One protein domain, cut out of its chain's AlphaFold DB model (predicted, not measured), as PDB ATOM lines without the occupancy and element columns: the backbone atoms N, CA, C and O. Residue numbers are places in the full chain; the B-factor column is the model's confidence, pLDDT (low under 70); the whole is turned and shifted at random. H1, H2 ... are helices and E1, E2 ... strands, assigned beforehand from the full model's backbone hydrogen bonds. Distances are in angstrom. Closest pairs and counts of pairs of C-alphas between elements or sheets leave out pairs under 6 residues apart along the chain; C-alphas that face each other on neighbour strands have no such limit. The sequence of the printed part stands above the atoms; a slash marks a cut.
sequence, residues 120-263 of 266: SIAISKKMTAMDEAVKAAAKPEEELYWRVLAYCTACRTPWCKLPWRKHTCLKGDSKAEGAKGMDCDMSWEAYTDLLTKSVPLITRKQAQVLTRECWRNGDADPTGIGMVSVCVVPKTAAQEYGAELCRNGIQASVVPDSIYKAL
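Overview. This is residues 120 to 263 of the 266 residues of an uncharacterized protein of Symbiodinium microadriaticum (UniProt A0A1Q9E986). A narrow, twisted sheet of three strands makes the core, with H4 and H5 packed over one face and H1 and the short H6 over the other, as three layers. H3 packs on H4 and H5, while H2 lies at one end of the long axis, and the long loop of residues 162 to 187 winds from it back to H3. The printed part has 144 residues, with six named helices and three named strands in the order H1 E1 H2 H3 H4 E2 H5 E3 H6; the sheet order is E2 E1 E3, all antiparallel, and the class is mixed, helices and strands. The whole is compact, with a radius of gyration of the C-alphas of 15.1 A, yet elongated in outline, spanning 49 by 29 by 24 A.

Arrangement. H1, residues 120 to 136, is on the sheet at a height of 9.1 A, over E1, residues 145 to 154, and E3, residues 252 to 256. The closest C-alphas of H1 and E3 are those of Met 127 and Ser 253, 6.2 A apart. H2, residues 158 to 161, is not on the sheet. H3, residues 188 to 198, touches H4, residues 204 to 220, at a steep tilt of 58 degrees, opposite ways, with the C-alphas of Thr 192 and Ala 207 closest at 5.2 A. H4 runs along E2, residues 225 to 234, at 22 degrees on the local plane, with the C-alphas of Gly 218 and Gly 226 closest at 3.5 A. E2 bends by 52 degrees at residue 231, and its N 228 is 3.0 A from O 150 of E1. H5, residues 235 to 247, lies over E1 at a height of 8.4 A and touches H3 with residues 241 to 245 alone, the C-alphas of Ser 198 and Leu 245 being closest at 5.3 A. E2, H5 and E3 form a split strand-helix-strand unit, two strands running the same way with E1 between them, and its crossover is right-handed. Between E1 and E3, N 147 and O 255 are 2.7 A apart. H6, residues 257 to 262, stands up from the sheet on the opposite face from H5; it is close to H1 but not clearly touching, with the C-alphas of Val 134 and Ile 259 closest at 7.1 A. Every O i to N i+4 pair is within hydrogen-bond range in H1, H3, H4, H5 and H6; H2 is too short for one.

Along the chain. H1 begins at C-alpha 120 (192.010, 227.952, 297.494) and is 24.0 A long. E1 measures 28.9 A, H2 5.3 A, H3 15.3 A, H4 24.3 A, E2 26.0 A, H5 18.2 A and E3 13.6 A. H6, 8.9 A long, ends at C-alpha 262 (200.785, 211.175, 281.245).

Size, cuts and confidence. The two C-alphas farthest apart, those of Ala 138 and Trp 164, are 50.0 A apart. The printed part has no cut, and the link from H2 to H3 is long. Residues 170 to 171 pair antiparallel with residues 153 to 154 of E1. The mean pLDDT of the printed part is 80.9; residue 120 and residues 156 to 185 are under 70.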
ATOM      1  N   SER A 120     192.707 229.196 297.143       68.44
ATOM      2  CA  SER A 120     192.010 227.952 297.494       68.44
ATOM      3  C   SER A 120     191.028 227.492 296.417       68.44
ATOM      4  O   SER A 120     190.934 226.293 296.160       68.44
ATOM      5  N   ILE A 121     190.327 228.416 295.752       74.69
ATOM      6  CA  ILE A 121     189.383 228.111 294.668       74.69
ATOM      7  C   ILE A 121     190.151 227.702 293.412       74.69
ATOM      8  O   ILE A 121     189.757 226.763 292.720       74.69
ATOM      9  N   ALA A 122     191.258 228.384 293.113       76.69
ATOM     10  CA  ALA A 122     192.106 228.050 291.975       76.69
ATOM     11  C   ALA A 122     192.755 226.661 292.141       76.69
ATOM     12  O   ALA A 122     192.706 225.846 291.218       76.69
ATOM     13  N   ILE A 123     193.273 226.356 293.336       79.62
ATOM     14  CA  ILE A 123     193.801 225.029 293.677       79.62
ATOM     15  C   ILE A 123     192.682 223.984 293.648       79.62
ATOM     16  O   ILE A 123     192.857 222.942 293.024       79.62
ATOM     17  N   SER A 124     191.510 224.270 294.222       82.19
ATOM     18  CA  SER A 124     190.360 223.353 294.218       82.19
ATOM     19  C   SER A 124     189.910 222.983 292.801       82.19
ATOM     20  O   SER A 124     189.642 221.815 292.518       82.19
ATOM     21  N   LYS A 125     189.926 223.930 291.853       84.12
ATOM     22  CA  LYS A 125     189.680 223.629 290.433       84.12
ATOM     23  C   LYS A 125     190.736 222.691 289.846       84.12
ATOM     24  O   LYS A 125     190.379 221.772 289.116       84.12
ATOM     25  N   LYS A 126     192.017 222.897 290.172       83.25
ATOM     26  CA  LYS A 126     193.117 222.030 289.715       83.25
ATOM     27  C   LYS A 126     192.990 220.622 290.306       83.25
ATOM     28  O   LYS A 126     193.117 219.653 289.570       83.25
ATOM     29  N   MET A 127     192.646 220.514 291.589       84.88
ATOM     30  CA  MET A 127     192.345 219.241 292.253       84.88
ATOM     31  C   MET A 127     191.150 218.537 291.603       84.88
ATOM     32  O   MET A 127     191.253 217.366 291.263       84.88
ATOM     33  N   THR A 128     190.061 219.264 291.338       85.94
ATOM     34  CA  THR A 128     188.876 218.708 290.661       85.94
ATOM     35  C   THR A 128     189.226 218.180 289.268       85.94
ATOM     36  O   THR A 128     188.812 217.085 288.908       85.94
ATOM     37  N   ALA A 129     190.044 218.911 288.503       85.94
ATOM     38  CA  ALA A 129     190.516 218.459 287.195       85.94
ATOM     39  C   ALA A 129     191.393 217.195 287.291       85.94
ATOM     40  O   ALA A 129     191.314 216.323 286.425       85.94
ATOM     41  N   MET A 130     192.207 217.065 288.346       83.94
ATOM     42  CA  MET A 130     192.946 215.828 288.619       83.94
ATOM     43  C   MET A 130     191.994 214.680 288.959       83.94
ATOM     44  O   MET A 130     192.130 213.599 288.397       83.94
ATOM     45  N   ASP A 131     190.993 214.912 289.807       86.06
ATOM     46  CA  ASP A 131     190.002 213.894 290.168       86.06
ATOM     47  C   ASP A 131     189.187 213.427 288.953       86.06
ATOM     48  O   ASP A 131     188.880 212.241 288.819       86.06
ATOM     49  N   GLU A 132     188.848 214.338 288.041       87.31
ATOM     50  CA  GLU A 132     188.214 214.014 286.759       87.31
ATOM     51  C   GLU A 132     189.137 213.181 285.864       87.31
ATOM     52  O   GLU A 132     188.686 212.188 285.293       87.31
ATOM     53  N   ALA A 133     190.429 213.516 285.791       82.56
ATOM     54  CA  ALA A 133     191.413 212.731 285.047       82.56
ATOM     55  C   ALA A 133     191.569 211.311 285.617       82.56
ATOM     56  O   ALA A 133     191.638 210.345 284.858       82.56
ATOM     57  N   VAL A 134     191.548 211.162 286.946       84.50
ATOM     58  CA  VAL A 134     191.569 209.848 287.609       84.50
ATOM     59  C   VAL A 134     190.309 209.044 287.290       84.50
ATOM     60  O   VAL A 134     190.408 207.851 287.018       84.50
ATOM     61  N   LYS A 135     189.129 209.676 287.272       84.06
ATOM     62  CA  LYS A 135     187.861 209.010 286.912       84.06
ATOM     63  C   LYS A 135     187.778 208.625 285.436       84.06
ATOM     64  O   LYS A 135     187.102 207.658 285.109       84.06
ATOM     65  N   ALA A 136     188.418 209.391 284.556       84.00
ATOM     66  CA  ALA A 136     188.458 209.111 283.123       84.00
ATOM     67  C   ALA A 136     189.439 207.984 282.758       84.00
ATOM     68  O   ALA A 136     189.382 207.462 281.644       84.00
ATOM     69  N   ALA A 137     190.339 207.605 283.669       80.44
ATOM     70  CA  ALA A 137     191.256 206.502 283.441       80.44
ATOM     71  C   ALA A 137     190.511 205.168 283.374       80.44
ATOM     72  O   ALA A 137     189.568 204.921 284.120       80.44
ATOM     73  N   ALA A 138     190.966 204.292 282.477       73.50
ATOM     74  CA  ALA A 138     190.271 203.043 282.192       73.50
ATOM     75  C   ALA A 138     190.188 202.107 283.407       73.50
ATOM     76  O   ALA A 138     189.196 201.397 283.531       73.50
ATOM     77  N   LYS A 139     191.230 202.085 284.259       79.75
ATOM     78  CA  LYS A 139     191.356 201.165 285.404       79.75
ATOM     79  C   LYS A 139     192.251 201.699 286.540       79.75
ATOM     80  O   LYS A 139     193.307 201.128 286.820       79.75
ATOM     81  N   PRO A 140     191.882 202.804 287.205       76.19
ATOM     82  CA  PRO A 140     192.701 203.384 288.273       76.19
ATOM     83  C   PRO A 140     192.861 202.440 289.480       76.19
ATOM     84  O   PRO A 140     193.840 202.524 290.216       76.19
ATOM     85  N   GLU A 141     191.916 201.531 289.714       77.12
ATOM     86  CA  GLU A 141     191.958 200.533 290.789       77.12
ATOM     87  C   GLU A 141     193.030 199.449 290.631       77.12
ATOM     88  O   GLU A 141     193.430 198.878 291.644       77.12
ATOM     89  N   GLU A 142     193.515 199.187 289.415       81.12
ATOM     90  CA  GLU A 142     194.579 198.202 289.171       81.12
ATOM     91  C   GLU A 142     195.983 198.779 289.451       81.12
ATOM     92  O   GLU A 142     196.966 198.038 289.496       81.12
ATOM     93  N   GLU A 143     196.103 200.091 289.687       83.44
ATOM     94  CA  GLU A 143     197.392 200.722 289.962       83.44
ATOM     95  C   GLU A 143     197.885 200.486 291.391       83.44
ATOM     96  O   GLU A 143     197.261 200.882 292.381       83.44
ATOM     97  N   LEU A 144     199.079 199.894 291.477       84.38
ATOM     98  CA  LEU A 144     199.765 199.589 292.733       84.38
ATOM     99  C   LEU A 144     200.332 200.837 293.421       84.38
ATOM    100  O   LEU A 144     200.354 200.902 294.648       84.38
ATOM    101  N   TYR A 145     200.782 201.822 292.641       91.50
ATOM    102  CA  TYR A 145     201.507 202.987 293.139       91.50
ATOM    103  C   TYR A 145     200.741 204.277 292.882       91.50
ATOM    104  O   TYR A 145     200.327 204.571 291.763       91.50
ATOM    105  N   TRP A 146     200.587 205.053 293.945       94.31
ATOM    106  CA  TRP A 146     199.852 206.303 293.966       94.31
ATOM    107  C   TRP A 146     200.761 207.412 294.470       94.31
ATOM    108  O   TRP A 146     201.551 207.241 295.400       94.31
ATOM    109  N   ARG A 147     200.648 208.566 293.834       94.06
ATOM    110  CA  ARG A 147     201.437 209.752 294.104       94.06
ATOM    111  C   ARG A 147     200.628 210.730 294.936       94.06
ATOM    112  O   ARG A 147     199.497 211.073 294.593       94.06
ATOM    113  N   VAL A 148     201.240 211.204 296.013       95.19
ATOM    114  CA  VAL A 148     200.689 212.275 296.843       95.19
ATOM    115  C   VAL A 148     201.204 213.601 296.302       95.19
ATOM    116  O   VAL A 148     202.413 213.843 296.280       95.19
ATOM    117  N   LEU A 149     200.287 214.452 295.854       94.19
ATOM    118  CA  LEU A 149     200.572 215.792 295.362       94.19
ATOM    119  C   LEU A 149     200.205 216.806 296.437       94.19
ATOM    120  O   LEU A 149     199.097 216.763 296.970       94.19
ATOM    121  N   ALA A 150     201.118 217.724 296.729       92.44
ATOM    122  CA  ALA A 150     200.859 218.867 297.589       92.44
ATOM    123  C   ALA A 150     200.829 220.141 296.749       92.44
ATOM    124  O   ALA A 150     201.639 220.323 295.831       92.44
ATOM    125  N   TYR A 151     199.887 221.015 297.085       89.81
ATOM    126  CA  TYR A 151     199.691 222.283 296.413       89.81
ATOM    127  C   TYR A 151     200.055 223.442 297.326       89.81
ATOM    128  O   TYR A 151     199.987 223.383 298.557       89.81
ATOM    129  N   CYS A 152     200.434 224.526 296.680       86.06
ATOM    130  CA  CYS A 152     200.613 225.820 297.287       86.06
ATOM    131  C   CYS A 152     200.326 226.881 296.229       86.06
ATOM    132  O   CYS A 152     200.341 226.606 295.033       86.06
ATOM    133  N   THR A 153     200.110 228.119 296.634       77.12
ATOM    134  CA  THR A 153     200.179 229.257 295.727       77.12
ATOM    135  C   THR A 153     201.252 230.213 296.189       77.12
ATOM    136  O   THR A 153     201.411 230.495 297.384       77.12
ATOM    137  N   ALA A 154     202.029 230.687 295.221       72.00
ATOM    138  CA  ALA A 154     203.022 231.703 295.474       72.00
ATOM    139  C   ALA A 154     202.297 233.021 295.741       72.00
ATOM    140  O   ALA A 154     201.486 233.514 294.955       72.00
ATOM    141  N   CYS A 155     202.604 233.595 296.887       72.62
ATOM    142  CA  CYS A 155     202.087 234.877 297.303       72.62
ATOM    143  C   CYS A 155     202.486 235.966 296.296       72.62
ATOM    144  O   CYS A 155     203.666 236.258 296.098       72.62
ATOM    145  N   ARG A 156     201.492 236.554 295.627       68.25
ATOM    146  CA  ARG A 156     201.725 237.521 294.540       68.25
ATOM    147  C   ARG A 156     201.949 238.943 295.014       68.25
ATOM    148  O   ARG A 156     202.247 239.818 294.205       68.25
ATOM    149  N   THR A 157     201.800 239.186 296.306       67.88
ATOM    150  CA  THR A 157     201.880 240.535 296.828       67.88
ATOM    151  C   THR A 157     203.309 241.061 296.708       67.88
ATOM    152  O   THR A 157     204.229 240.388 297.182       67.88
ATOM    153  N   PRO A 158     203.528 242.245 296.095       66.44
ATOM    154  CA  PRO A 158     204.871 242.733 295.772       66.44
ATOM    155  C   PRO A 158     205.803 242.779 296.983       66.44
ATOM    156  O   PRO A 158     206.988 242.479 296.868       66.44
ATOM    157  N   TRP A 159     205.256 243.075 298.165       66.56
ATOM    158  CA  TRP A 159     206.010 243.107 299.414       66.56
ATOM    159  C   TRP A 159     206.558 241.745 299.850       66.56
ATOM    160  O   TRP A 159     207.642 241.695 300.419       66.56
ATOM    161  N   CYS A 160     205.859 240.643 299.561       67.38
ATOM    162  CA  CYS A 160     206.303 239.286 299.894       67.38
ATOM    163  C   CYS A 160     207.311 238.723 298.849       67.38
ATOM    164  O   CYS A 160     207.787 237.603 299.012       67.38
ATOM    165  N   LYS A 161     207.702 239.523 297.836       66.06
ATOM    166  CA  LYS A 161     208.748 239.220 296.830       66.06
ATOM    167  C   LYS A 161     210.019 240.075 296.957       66.06
ATOM    168  O   LYS A 161     210.917 239.978 296.124       66.06
ATOM    169  N   LEU A 162     210.095 240.947 297.961       69.75
ATOM    170  CA  LEU A 162     211.247 241.830 298.144       69.75
ATOM    171  C   LEU A 162     212.474 241.022 298.605       69.75
ATOM    172  O   LEU A 162     212.345 240.221 299.531       69.75
ATOM    173  N   PRO A 163     213.673 241.253 298.035       63.47
ATOM    174  CA  PRO A 163     214.850 240.409 298.271       63.47
ATOM    175  C   PRO A 163     215.374 240.442 299.716       63.47
ATOM    176  O   PRO A 163     216.090 239.538 300.133       63.47
ATOM    177  N   TRP A 164     215.012 241.461 300.501       65.69
ATOM    178  CA  TRP A 164     215.353 241.550 301.927       65.69
ATOM    179  C   TRP A 164     214.343 240.855 302.848       65.69
ATOM    180  O   TRP A 164     214.622 240.675 304.036       65.69
ATOM    181  N   ARG A 165     213.168 240.457 302.341       63.84
ATOM    182  CA  ARG A 165     212.231 239.643 303.114       63.84
ATOM    183  C   ARG A 165     212.702 238.195 303.063       63.84
ATOM    184  O   ARG A 165     212.667 237.550 302.025       63.84
ATOM    185  N   LYS A 166     213.087 237.670 304.224       53.66
ATOM    186  CA  LYS A 166     213.465 236.258 304.391       53.66
ATOM    187  C   LYS A 166     212.269 235.298 304.335       53.66
ATOM    188  O   LYS A 166     212.470 234.092 304.305       53.66
ATOM    189  N   HIS A 167     211.043 235.830 304.333       55.81
ATOM    190  CA  HIS A 167     209.811 235.049 304.376       55.81
ATOM    191  C   HIS A 167     208.999 235.260 303.102       55.81
ATOM    192  O   HIS A 167     208.339 236.287 302.916       55.81
ATOM    193  N   THR A 168     209.039 234.254 302.243       57.81
ATOM    194  CA  THR A 168     208.105 234.041 301.144       57.81
ATOM    195  C   THR A 168     206.902 233.270 301.677       57.81
ATOM    196  O   THR A 168     207.039 232.167 302.203       57.81
ATOM    197  N   CYS A 169     205.716 233.860 301.563       65.50
ATOM    198  CA  CYS A 169     204.461 233.190 301.909       65.50
ATOM    199  C   CYS A 169     204.111 232.124 300.890       65.50
ATOM    200  O   CYS A 169     204.236 232.326 299.676       65.50
ATOM    201  N   LEU A 170     203.535 231.053 301.411       67.56
ATOM    202  CA  LEU A 170     202.738 230.110 300.654       67.56
ATOM    203  C   LEU A 170     201.286 230.277 301.088       67.56
ATOM    204  O   LEU A 170     200.999 230.338 302.281       67.56
ATOM    205  N   LYS A 171     200.371 230.368 300.123       67.00
ATOM    206  CA  LYS A 171     198.937 230.253 300.392       67.00
ATOM    207  C   LYS A 171     198.485 228.876 299.928       67.00
ATOM    208  O   LYS A 171     198.491 228.582 298.739       67.00
ATOM    209  N   GLY A 172     198.191 227.995 300.865       55.31
ATOM    210  CA  GLY A 172     197.730 226.632 300.580       55.31
ATOM    211  C   GLY A 172     196.841 226.070 301.679       55.31
ATOM    212  O   GLY A 172     196.418 224.922 301.583       55.31
ATOM    213  N   ASP A 173     196.561 226.891 302.696       58.47
ATOM    214  CA  ASP A 173     195.653 226.560 303.775       58.47
ATOM    215  C   ASP A 173     194.266 227.083 303.435       58.47
ATOM    216  O   ASP A 173     194.012 228.288 303.399       58.47
ATOM    217  N   SER A 174     193.359 226.144 303.188       54.47
ATOM    218  CA  SER A 174     191.944 226.432 302.993       54.47
ATOM    219  C   SER A 174     191.319 227.135 304.203       54.47
ATOM    220  O   SER A 174     190.290 227.784 304.046       54.47
ATOM    221  N   LYS A 175     191.931 227.032 305.392       53.38
ATOM    222  CA  LYS A 175     191.471 227.664 306.635       53.38
ATOM    223  C   LYS A 175     192.023 229.076 306.839       53.38
ATOM    224  O   LYS A 175     191.421 229.837 307.593       53.38
ATOM    225  N   ALA A 176     193.134 229.432 306.190       50.75
ATOM    226  CA  ALA A 176     193.766 230.745 306.347       50.75
ATOM    227  C   ALA A 176     193.247 231.787 305.339       50.75
ATOM    228  O   ALA A 176     193.277 232.992 305.605       50.75
ATOM    229  N   GLU A 177     192.669 231.345 304.214       50.19
ATOM    230  CA  GLU A 177     192.040 232.246 303.248       50.19
ATOM    231  C   GLU A 177     190.759 232.890 303.802       50.19
ATOM    232  O   GLU A 177     189.657 232.358 303.709       50.19
ATOM    233  N   GLY A 178     190.910 234.082 304.380       42.25
ATOM    234  CA  GLY A 178     189.802 234.847 304.960       42.25
ATOM    235  C   GLY A 178     190.245 235.969 305.899       42.25
ATOM    236  O   GLY A 178     189.486 236.913 306.132       42.25
ATOM    237  N   ALA A 179     191.489 235.938 306.383       45.12
ATOM    238  CA  ALA A 179     192.082 237.040 307.133       45.12
ATOM    239  C   ALA A 179     192.453 238.194 306.180       45.12
ATOM    240  O   ALA A 179     193.546 238.238 305.633       45.12
ATOM    241  N   LYS A 180     191.494 239.093 305.902       43.44
ATOM    242  CA  LYS A 180     191.653 240.417 305.249       43.44
ATOM    243  C   LYS A 180     192.957 240.641 304.446       43.44
ATOM    244  O   LYS A 180     193.708 241.543 304.782       43.44
ATOM    245  N   GLY A 181     193.212 239.888 303.372       43.62
ATOM    246  CA  GLY A 181     194.085 240.233 302.226       43.62
ATOM    247  C   GLY A 181     195.537 240.720 302.445       43.62
ATOM    248  O   GLY A 181     196.237 240.927 301.454       43.62
ATOM    249  N   MET A 182     196.002 240.906 303.677       43.34
ATOM    250  CA  MET A 182     197.259 241.569 304.045       43.34
ATOM    251  C   MET A 182     198.245 240.597 304.692       43.34
ATOM    252  O   MET A 182     199.455 240.780 304.545       43.34
ATOM    253  N   ASP A 183     197.743 239.545 305.339       51.88
ATOM    254  CA  ASP A 183     198.583 238.596 306.049       51.88
ATOM    255  C   ASP A 183     199.018 237.458 305.117       51.88
ATOM    256  O   ASP A 183     198.251 236.826 304.390       51.88
ATOM    257  N   CYS A 184     200.333 237.298 305.042       55.84
ATOM    258  CA  CYS A 184     201.022 236.256 304.303       55.84
ATOM    259  C   CYS A 184     200.913 234.980 305.194       55.84
ATOM    260  O   CYS A 184     201.690 234.843 306.131       55.84
ATOM    261  N   ASP A 185     199.919 234.109 304.939       63.06
ATOM    262  CA  ASP A 185     199.374 233.101 305.888       63.06
ATOM    263  C   ASP A 185     200.355 232.048 306.436       63.06
ATOM    264  O   ASP A 185     200.259 231.663 307.600       63.06
ATOM    265  N   MET A 186     201.295 231.555 305.621       74.56
ATOM    266  CA  MET A 186     202.177 230.454 306.023       74.56
ATOM    267  C   MET A 186     203.621 230.680 305.578       74.56
ATOM    268  O   MET A 186     203.893 230.921 304.397       74.56
ATOM    269  N   SER A 187     204.556 230.588 306.531       78.25
ATOM    270  CA  SER A 187     205.993 230.629 306.244       78.25
ATOM    271  C   SER A 187     206.474 229.309 305.633       78.25
ATOM    272  O   SER A 187     205.836 228.264 305.778       78.25
ATOM    273  N   TRP A 188     207.630 229.335 304.966       84.12
ATOM    274  CA  TRP A 188     208.265 228.122 304.445       84.12
ATOM    275  C   TRP A 188     208.557 227.092 305.532       84.12
ATOM    276  O   TRP A 188     208.394 225.895 305.305       84.12
ATOM    277  N   GLU A 189     208.982 227.543 306.710       85.56
ATOM    278  CA  GLU A 189     209.272 226.672 307.845       85.56
ATOM    279  C   GLU A 189     208.001 225.977 308.331       85.56
ATOM    280  O   GLU A 189     208.012 224.762 308.498       85.56
ATOM    281  N   ALA A 190     206.894 226.716 308.458       85.81
ATOM    282  CA  ALA A 190     205.608 226.144 308.839       85.81
ATOM    283  C   ALA A 190     205.115 225.117 307.807       85.81
ATOM    284  O   ALA A 190     204.738 224.009 308.181       85.81
ATOM    285  N   TYR A 191     205.192 225.430 306.508       87.62
ATOM    286  CA  TYR A 191     204.814 224.487 305.447       87.62
ATOM    287  C   TYR A 191     205.695 223.228 305.461       87.62
ATOM    288  O   TYR A 191     205.196 222.110 305.355       87.62
ATOM    289  N   THR A 192     207.006 223.398 305.659       91.38
ATOM    290  CA  THR A 192     207.963 222.288 305.804       91.38
ATOM    291  C   THR A 192     207.596 221.400 306.990       91.38
ATOM    292  O   THR A 192     207.594 220.175 306.867       91.38
ATOM    293  N   ASP A 193     207.285 222.002 308.137       91.31
ATOM    294  CA  ASP A 193     206.986 221.269 309.363       91.31
ATOM    295  C   ASP A 193     205.671 220.491 309.227       91.31
ATOM    296  O   ASP A 193     205.623 219.307 309.570       91.31
ATOM    297  N   LEU A 194     204.645 221.091 308.615       91.19
ATOM    298  CA  LEU A 194     203.392 220.405 308.290       91.19
ATOM    299  C   LEU A 194     203.607 219.248 307.304       91.19
ATOM    300  O   LEU A 194     203.066 218.168 307.526       91.19
ATOM    301  N   LEU A 195     204.444 219.421 306.274       92.38
ATOM    302  CA  LEU A 195     204.811 218.331 305.364       92.38
ATOM    303  C   LEU A 195     205.441 217.152 306.122       92.38
ATOM    304  O   LEU A 195     205.009 216.014 305.946       92.38
ATOM    305  N   THR A 196     206.428 217.414 306.987       94.94
ATOM    306  CA  THR A 196     207.087 216.350 307.769       94.94
ATOM    307  C   THR A 196     206.165 215.679 308.776       94.94
ATOM    308  O   THR A 196     206.307 214.490 309.039       94.94
ATOM    309  N   LYS A 197     205.215 216.432 309.338       93.25
ATOM    310  CA  LYS A 197     204.241 215.914 310.296       93.25
ATOM    311  C   LYS A 197     203.216 215.010 309.612       93.25
ATOM    312  O   LYS A 197     202.866 213.975 310.169       93.25
ATOM    313  N   SER A 198     202.746 215.393 308.426       93.31
ATOM    314  CA  SER A 198     201.708 214.652 307.702       93.31
ATOM    315  C   SER A 198     202.239 213.438 306.944       93.31
ATOM    316  O   SER A 198     201.493 212.488 306.717       93.31
ATOM    317  N   VAL A 199     203.509 213.457 306.528       94.06
ATOM    318  CA  VAL A 199     204.117 212.375 305.747       94.06
ATOM    319  C   VAL A 199     205.362 211.858 306.476       94.06
ATOM    320  O   VAL A 199     206.447 212.412 306.312       94.06
ATOM    321  N   PRO A 200     205.260 210.766 307.254       89.44
ATOM    322  CA  PRO A 200     206.369 210.281 308.082       89.44
ATOM    323  C   PRO A 200     207.546 209.713 307.271       89.44
ATOM    324  O   PRO A 200     208.621 209.478 307.815       89.44
ATOM    325  N   LEU A 201     207.359 209.490 305.967       90.88
ATOM    326  CA  LEU A 201     208.392 208.968 305.070       90.88
ATOM    327  C   LEU A 201     209.400 210.026 304.607       90.88
ATOM    328  O   LEU A 201     210.452 209.660 304.083       90.88
ATOM    329  N   ILE A 202     209.093 211.318 304.756       93.00
ATOM    330  CA  ILE A 202     209.985 212.386 304.306       93.00
ATOM    331  C   ILE A 202     210.755 212.981 305.478       93.00
ATOM    332  O   ILE A 202     210.219 213.337 306.525       93.00
ATOM    333  N   THR A 203     212.056 213.143 305.279       94.88
ATOM    334  CA  THR A 203     212.895 213.873 306.227       94.88
ATOM    335  C   THR A 203     212.621 215.373 306.137       94.88
ATOM    336  O   THR A 203     212.260 215.897 305.078       94.88
ATOM    337  N   ARG A 204     212.909 216.116 307.213       93.75
ATOM    338  CA  ARG A 204     212.832 217.588 307.203       93.75
ATOM    339  C   ARG A 204     213.650 218.219 306.078       93.75
ATOM    340  O   ARG A 204     213.197 219.170 305.452       93.75
ATOM    341  N   LYS A 205     214.819 217.657 305.763       94.81
ATOM    342  CA  LYS A 205     215.663 218.133 304.657       94.81
ATOM    343  C   LYS A 205     214.972 217.980 303.298       94.81
ATOM    344  O   LYS A 205     215.036 218.899 302.487       94.81
ATOM    345  N   GLN A 206     214.298 216.855 303.052       95.12
ATOM    346  CA  GLN A 206     213.517 216.649 301.826       95.12
ATOM    347  C   GLN A 206     212.307 217.583 301.777       95.12
ATOM    348  O   GLN A 206     212.087 218.234 300.759       95.12
ATOM    349  N   ALA A 207     211.584 217.736 302.889       94.06
ATOM    350  CA  ALA A 207     210.456 218.660 302.982       94.06
ATOM    351  C   ALA A 207     210.860 220.114 302.665       94.06
ATOM    352  O   ALA A 207     210.129 220.819 301.972       94.06
ATOM    353  N   GLN A 208     212.054 220.557 303.079       93.12
ATOM    354  CA  GLN A 208     212.581 221.883 302.726       93.12
ATOM    355  C   GLN A 208     212.858 222.042 301.227       93.12
ATOM    356  O   GLN A 208     212.755 223.145 300.687       93.12
ATOM    357  N   VAL A 209     213.285 220.976 300.545       93.62
ATOM    358  CA  VAL A 209     213.482 220.996 299.087       93.62
ATOM    359  C   VAL A 209     212.125 221.086 298.396       93.62
ATOM    360  O   VAL A 209     211.910 222.020 297.628       93.62
ATOM    361  N   LEU A 210     211.183 220.216 298.768       93.19
ATOM    362  CA  LEU A 210     209.827 220.195 298.214       93.19
ATOM    363  C   LEU A 210     209.087 221.521 298.425       93.19
ATOM    364  O   LEU A 210     208.428 222.013 297.517       93.19
ATOM    365  N   THR A 211     209.235 222.147 299.592       90.88
ATOM    366  CA  THR A 211     208.628 223.458 299.882       90.88
ATOM    367  C   THR A 211     209.150 224.539 298.935       90.88
ATOM    368  O   THR A 211     208.373 225.317 298.378       90.88
ATOM    369  N   ARG A 212     210.471 224.570 298.709       89.12
ATOM    370  CA  ARG A 212     211.107 225.521 297.784       89.12
ATOM    371  C   ARG A 212     210.701 225.268 296.339       89.12
ATOM    372  O   ARG A 212     210.448 226.221 295.607       89.12
ATOM    373  N   GLU A 213     210.612 224.006 295.936       90.31
ATOM    374  CA  GLU A 213     210.145 223.623 294.605       90.31
ATOM    375  C   GLU A 213     208.678 223.985 294.394       90.31
ATOM    376  O   GLU A 213     208.352 224.559 293.360       90.31
ATOM    377  N   CYS A 214     207.812 223.757 295.386       88.69
ATOM    378  CA  CYS A 214     206.408 224.155 295.311       88.69
ATOM    379  C   CYS A 214     206.296 225.661 295.112       88.69
ATOM    380  O   CYS A 214     205.623 226.114 294.188       88.69
ATOM    381  N   TRP A 215     207.023 226.443 295.912       85.75
ATOM    382  CA  TRP A 215     207.040 227.892 295.760       85.75
ATOM    383  C   TRP A 215     207.527 228.325 294.371       85.75
ATOM    384  O   TRP A 215     206.869 229.131 293.716       85.75
ATOM    385  N   ARG A 216     208.643 227.755 293.895       85.75
ATOM    386  CA  ARG A 216     209.218 228.063 292.577       85.75
ATOM    387  C   ARG A 216     208.250 227.724 291.444       85.75
ATOM    388  O   ARG A 216     208.101 228.519 290.522       85.75
ATOM    389  N   ASN A 217     207.575 226.579 291.530       86.88
ATOM    390  CA  ASN A 217     206.565 226.166 290.559       86.88
ATOM    391  C   ASN A 217     205.381 227.140 290.564       86.88
ATOM    392  O   ASN A 217     204.904 227.522 289.502       86.88
ATOM    393  N   GLY A 218     204.954 227.606 291.741       83.88
ATOM    394  CA  GLY A 218     203.886 228.596 291.858       83.88
ATOM    395  C   GLY A 218     204.263 229.978 291.333       83.88
ATOM    396  O   GLY A 218     203.402 230.671 290.802       83.88
ATOM    397  N   ASP A 219     205.527 230.387 291.449       80.06
ATOM    398  CA  ASP A 219     205.984 231.672 290.904       80.06
ATOM    399  C   ASP A 219     206.146 231.633 289.375       80.06
ATOM    400  O   ASP A 219     205.903 232.634 288.702       80.06
ATOM    401  N   ALA A 220     206.510 230.468 288.827       81.56
ATOM    402  CA  ALA A 220     206.628 230.243 287.388       81.56
ATOM    403  C   ALA A 220     205.271 230.032 286.690       81.56
ATOM    404  O   ALA A 220     205.113 230.410 285.529       81.56
ATOM    405  N   ASP A 221     204.290 229.430 287.373       79.81
ATOM    406  CA  ASP A 221     202.970 229.159 286.804       79.81
ATOM    407  C   ASP A 221     202.153 230.472 286.690       79.81
ATOM    408  O   ASP A 221     201.938 231.170 287.692       79.81
ATOM    409  N   PRO A 222     201.629 230.833 285.499       74.00
ATOM    410  CA  PRO A 222     200.783 232.017 285.322       74.00
ATOM    411  C   PRO A 222     199.499 231.980 286.164       74.00
ATOM    412  O   PRO A 222     198.937 233.038 286.464       74.00
ATOM    413  N   THR A 223     199.060 230.803 286.619       73.94
ATOM    414  CA  THR A 223     197.957 230.635 287.580       73.94
ATOM    415  C   THR A 223     198.376 230.895 289.027       73.94
ATOM    416  O   THR A 223     197.531 231.197 289.864       73.94
ATOM    417  N   GLY A 224     199.675 230.844 289.326       75.75
ATOM    418  CA  GLY A 224     200.219 231.071 290.663       75.75
ATOM    419  C   GLY A 224     200.260 229.817 291.529       75.75
ATOM    420  O   GLY A 224     200.602 229.925 292.704       75.75
ATOM    421  N   ILE A 225     199.878 228.658 290.981       83.75
ATOM    422  CA  ILE A 225     199.725 227.401 291.714       83.75
ATOM    423  C   ILE A 225     200.987 226.553 291.574       83.75
ATOM    424  O   ILE A 225     201.274 225.995 290.517       83.75
ATOM    425  N   GLY A 226     201.701 226.402 292.681       87.56
ATOM    426  CA  GLY A 226     202.761 225.428 292.843       87.56
ATOM    427  C   GLY A 226     202.197 224.047 293.130       87.56
ATOM    428  O   GLY A 226     201.262 223.887 293.911       87.56
ATOM    429  N   MET A 227     202.781 223.043 292.490       90.50
ATOM    430  CA  MET A 227     202.463 221.640 292.714       90.50
ATOM    431  C   MET A 227     203.771 220.871 292.838       90.50
ATOM    432  O   MET A 227     204.685 221.084 292.038       90.50
ATOM    433  N   VAL A 228     203.853 219.986 293.827       92.31
ATOM    434  CA  VAL A 228     204.983 219.070 294.009       92.31
ATOM    435  C   VAL A 228     204.498 217.671 294.331       92.31
ATOM    436  O   VAL A 228     203.493 217.477 295.014       92.31
ATOM    437  N   SER A 229     205.258 216.688 293.865       94.44
ATOM    438  CA  SER A 229     205.094 215.308 294.288       94.44
ATOM    439  C   SER A 229     205.824 215.071 295.602       94.44
ATOM    440  O   SER A 229     207.049 215.131 295.642       94.44
ATOM    441  N   VAL A 230     205.089 214.705 296.647       94.00
ATOM    442  CA  VAL A 230     205.659 214.455 297.975       94.00
ATOM    443  C   VAL A 230     206.246 213.050 298.079       94.00
ATOM    444  O   VAL A 230     207.387 212.881 298.499       94.00
ATOM    445  N   CYS A 231     205.480 212.031 297.688       93.94
ATOM    446  CA  CYS A 231     205.913 210.634 297.704       93.94
ATOM    447  C   CYS A 231     205.076 209.778 296.742       93.94
ATOM    448  O   CYS A 231     204.010 210.202 296.290       93.94
ATOM    449  N   VAL A 232     205.575 208.576 296.445       94.56
ATOM    450  CA  VAL A 232     204.867 207.537 295.688       94.56
ATOM    451  C   VAL A 232     204.784 206.300 296.572       94.56
ATOM    452  O   VAL A 232     205.813 205.752 296.962       94.56
ATOM    453  N   VAL A 233     203.572 205.896 296.932       94.50
ATOM    454  CA  VAL A 233     203.298 204.838 297.914       94.50
ATOM    455  C   VAL A 233     202.053 204.039 297.506       94.50
ATOM    456  O   VAL A 233     201.334 204.458 296.597       94.50
ATOM    457  N   PRO A 234     201.765 202.885 298.134       94.69
ATOM    458  CA  PRO A 234     200.523 202.164 297.882       94.69
ATOM    459  C   PRO A 234     199.286 203.029 298.139       94.69
ATOM    460  O   PRO A 234     199.302 203.919 298.992       94.69
ATOM    461  N   LYS A 235     198.194 202.736 297.427       91.81
ATOM    462  CA  LYS A 235     196.954 203.531 297.431       91.81
ATOM    463  C   LYS A 235     196.463 203.927 298.824       91.81
ATOM    464  O   LYS A 235     196.130 205.087 299.040       91.81
ATOM    465  N   THR A 236     196.417 202.974 299.752       92.81
ATOM    466  CA  THR A 236     195.915 203.192 301.115       92.81
ATOM    467  C   THR A 236     196.752 204.228 301.860       92.81
ATOM    468  O   THR A 236     196.212 205.230 302.319       92.81
ATOM    469  N   ALA A 237     198.076 204.060 301.870       93.81
ATOM    470  CA  ALA A 237     199.001 205.018 302.471       93.81
ATOM    471  C   ALA A 237     198.924 206.391 301.782       93.81
ATOM    472  O   ALA A 237     198.944 207.424 302.445       93.81
ATOM    473  N   ALA A 238     198.783 206.419 300.454       94.00
ATOM    474  CA  ALA A 238     198.689 207.666 299.702       94.00
ATOM    475  C   ALA A 238     197.428 208.459 300.086       94.00
ATOM    476  O   ALA A 238     197.491 209.673 300.280       94.00
ATOM    477  N   GLN A 239     196.293 207.768 300.238       93.94
ATOM    478  CA  GLN A 239     195.029 208.351 300.693       93.94
ATOM    479  C   GLN A 239     195.114 208.861 302.134       93.94
ATOM    480  O   GLN A 239     194.648 209.966 302.409       93.94
ATOM    481  N   GLU A 240     195.741 208.102 303.036       95.38
ATOM    482  CA  GLU A 240     195.964 208.519 304.426       95.38
ATOM    483  C   GLU A 240     196.834 209.777 304.507       95.38
ATOM    484  O   GLU A 240     196.448 210.756 305.147       95.38
ATOM    485  N   TYR A 241     197.969 209.798 303.803       95.62
ATOM    486  CA  TYR A 241     198.876 210.947 303.775       95.62
ATOM    487  C   TYR A 241     198.231 212.178 303.136       95.62
ATOM    488  O   TYR A 241     198.377 213.286 303.652       95.62
ATOM    489  N   GLY A 242     197.483 211.999 302.044       93.00
ATOM    490  CA  GLY A 242     196.717 213.077 301.421       93.00
ATOM    491  C   GLY A 242     195.667 213.666 302.369       93.00
ATOM    492  O   GLY A 242     195.567 214.886 302.499       93.00
ATOM    493  N   ALA A 243     194.926 212.816 303.085       92.94
ATOM    494  CA  ALA A 243     193.935 213.258 304.063       92.94
ATOM    495  C   ALA A 243     194.576 213.988 305.257       92.94
ATOM    496  O   ALA A 243     194.046 215.005 305.709       92.94
ATOM    497  N   GLU A 244     195.723 213.510 305.747       94.12
ATOM    498  CA  GLU A 244     196.455 214.138 306.851       94.12
ATOM    499  C   GLU A 244     197.042 215.499 306.450       94.12
ATOM    500  O   GLU A 244     196.959 216.458 307.220       94.12
ATOM    501  N   LEU A 245     197.559 215.630 305.222       91.44
ATOM    502  CA  LEU A 245     197.972 216.919 304.656       91.44
ATOM    503  C   LEU A 245     196.810 217.918 304.655       91.44
ATOM    504  O   LEU A 245     196.946 218.999 305.232       91.44
ATOM    505  N   CYS A 246     195.653 217.528 304.113       88.62
ATOM    506  CA  CYS A 246     194.461 218.378 304.086       88.62
ATOM    507  C   CYS A 246     193.989 218.764 305.496       88.62
ATOM    508  O   CYS A 246     193.652 219.923 305.745       88.62
ATOM    509  N   ARG A 247     194.007 217.824 306.449       88.00
ATOM    510  CA  ARG A 247     193.632 218.069 307.854       88.00
ATOM    511  C   ARG A 247     194.521 219.127 308.508       88.00
ATOM    512  O   ARG A 247     194.007 220.013 309.202       88.00
ATOM    513  N   ASN A 248     195.824 219.043 308.246       86.19
ATOM    514  CA  ASN A 248     196.856 219.947 308.746       86.19
ATOM    515  C   ASN A 248     196.947 221.273 307.961       86.19
ATOM    516  O   ASN A 248     197.791 222.100 308.291       86.19
ATOM    517  N   GLY A 249     196.068 221.508 306.977       80.31
ATOM    518  CA  GLY A 249     195.982 222.783 306.255       80.31
ATOM    519  C   GLY A 249     196.860 222.868 305.006       80.31
ATOM    520  O   GLY A 249     197.123 223.961 304.524       80.31
ATOM    521  N   ILE A 250     197.330 221.746 304.457       87.06
ATOM    522  CA  ILE A 250     197.956 221.706 303.129       87.06
ATOM    523  C   ILE A 250     196.974 221.063 302.160       87.06
ATOM    524  O   ILE A 250     196.656 219.883 302.287       87.06
ATOM    525  N   GLN A 251     196.518 221.809 301.156       88.06
ATOM    526  CA  GLN A 251     195.736 221.222 300.070       88.06
ATOM    527  C   GLN A 251     196.558 220.160 299.327       88.06
ATOM    528  O   GLN A 251     197.665 220.427 298.851       88.06
ATOM    529  N   ALA A 252     196.006 218.952 299.228       91.12
ATOM    530  CA  ALA A 252     196.658 217.802 298.623       91.12
ATOM    531  C   ALA A 252     195.674 216.982 297.783       91.12
ATOM    532  O   ALA A 252     194.485 216.913 298.089       91.12
ATOM    533  N   SER A 253     196.177 216.334 296.737       92.06
ATOM    534  CA  SER A 253     195.429 215.355 295.944       92.06
ATOM    535  C   SER A 253     196.245 214.083 295.794       92.06
ATOM    536  O   SER A 253     197.473 214.097 295.885       92.06
ATOM    537  N   VAL A 254     195.566 212.976 295.527       92.94
ATOM    538  CA  VAL A 254     196.215 211.680 295.352       92.94
ATOM    539  C   VAL A 254     195.858 211.157 293.977       92.94
ATOM    540  O   VAL A 254     194.682 211.017 293.656       92.94
ATOM    541  N   VAL A 255     196.873 210.890 293.165       92.19
ATOM    542  CA  VAL A 255     196.692 210.435 291.785       92.19
ATOM    543  C   VAL A 255     197.475 209.146 291.547       92.19
ATOM    544  O   VAL A 255     198.551 208.982 292.121       92.19
ATOM    545  N   PRO A 256     196.980 208.227 290.712       91.62
ATOM    546  CA  PRO A 256     197.762 207.084 290.267       91.62
ATOM    547  C   PRO A 256     199.039 207.534 289.534       91.62
ATOM    548  O   PRO A 256     199.033 208.533 288.803       91.62
ATOM    549  N   ASP A 257     200.159 206.839 289.758       89.06
ATOM    550  CA  ASP A 257     201.465 207.261 289.229       89.06
ATOM    551  C   ASP A 257     201.518 207.223 287.694       89.06
ATOM    552  O   ASP A 257     202.216 208.036 287.078       89.06
ATOM    553  N   SER A 258     200.765 206.315 287.065       85.44
ATOM    554  CA  SER A 258     200.727 206.210 285.605       85.44
ATOM    555  C   SER A 258     200.059 207.433 284.968       85.44
ATOM    556  O   SER A 258     200.571 207.986 283.994       85.44
ATOM    557  N   ILE A 259     198.973 207.914 285.585       82.94
ATOM    558  CA  ILE A 259     198.221 209.086 285.129       82.94
ATOM    559  C   ILE A 259     199.068 210.337 285.292       82.94
ATOM    560  O   ILE A 259     199.125 211.156 284.378       82.94
ATOM    561  N   TYR A 260     199.766 210.474 286.423       82.00
ATOM    562  CA  TYR A 260     200.613 211.637 286.662       82.00
ATOM    563  C   TYR A 260     201.656 211.822 285.555       82.00
ATOM    564  O   TYR A 260     201.773 212.918 285.018       82.00
ATOM    565  N   LYS A 261     202.348 210.749 285.153       78.88
ATOM    566  CA  LYS A 261     203.350 210.785 284.069       78.88
ATOM    567  C   LYS A 261     202.766 211.102 282.692       78.88
ATOM    568  O   LYS A 261     203.497 211.519 281.802       78.88
ATOM    569  N   ALA A 262     201.472 210.864 282.494       71.62
ATOM    570  CA  ALA A 262     200.785 211.175 281.245       71.62
ATOM    571  C   ALA A 262     200.315 212.639 281.175       71.62
ATOM    572  O   ALA A 262     199.896 213.099 280.111       71.62
ATOM    573  N   LEU A 263     200.364 213.382 282.287       70.56
ATOM    574  CA  LEU A 263     199.927 214.772 282.322       70.56
ATOM    575  C   LEU A 263     201.010 215.712 281.775       70.56
ATOM    576  O   LEU A 263     202.191 215.550 282.090       70.56
TER     577      LEU A 263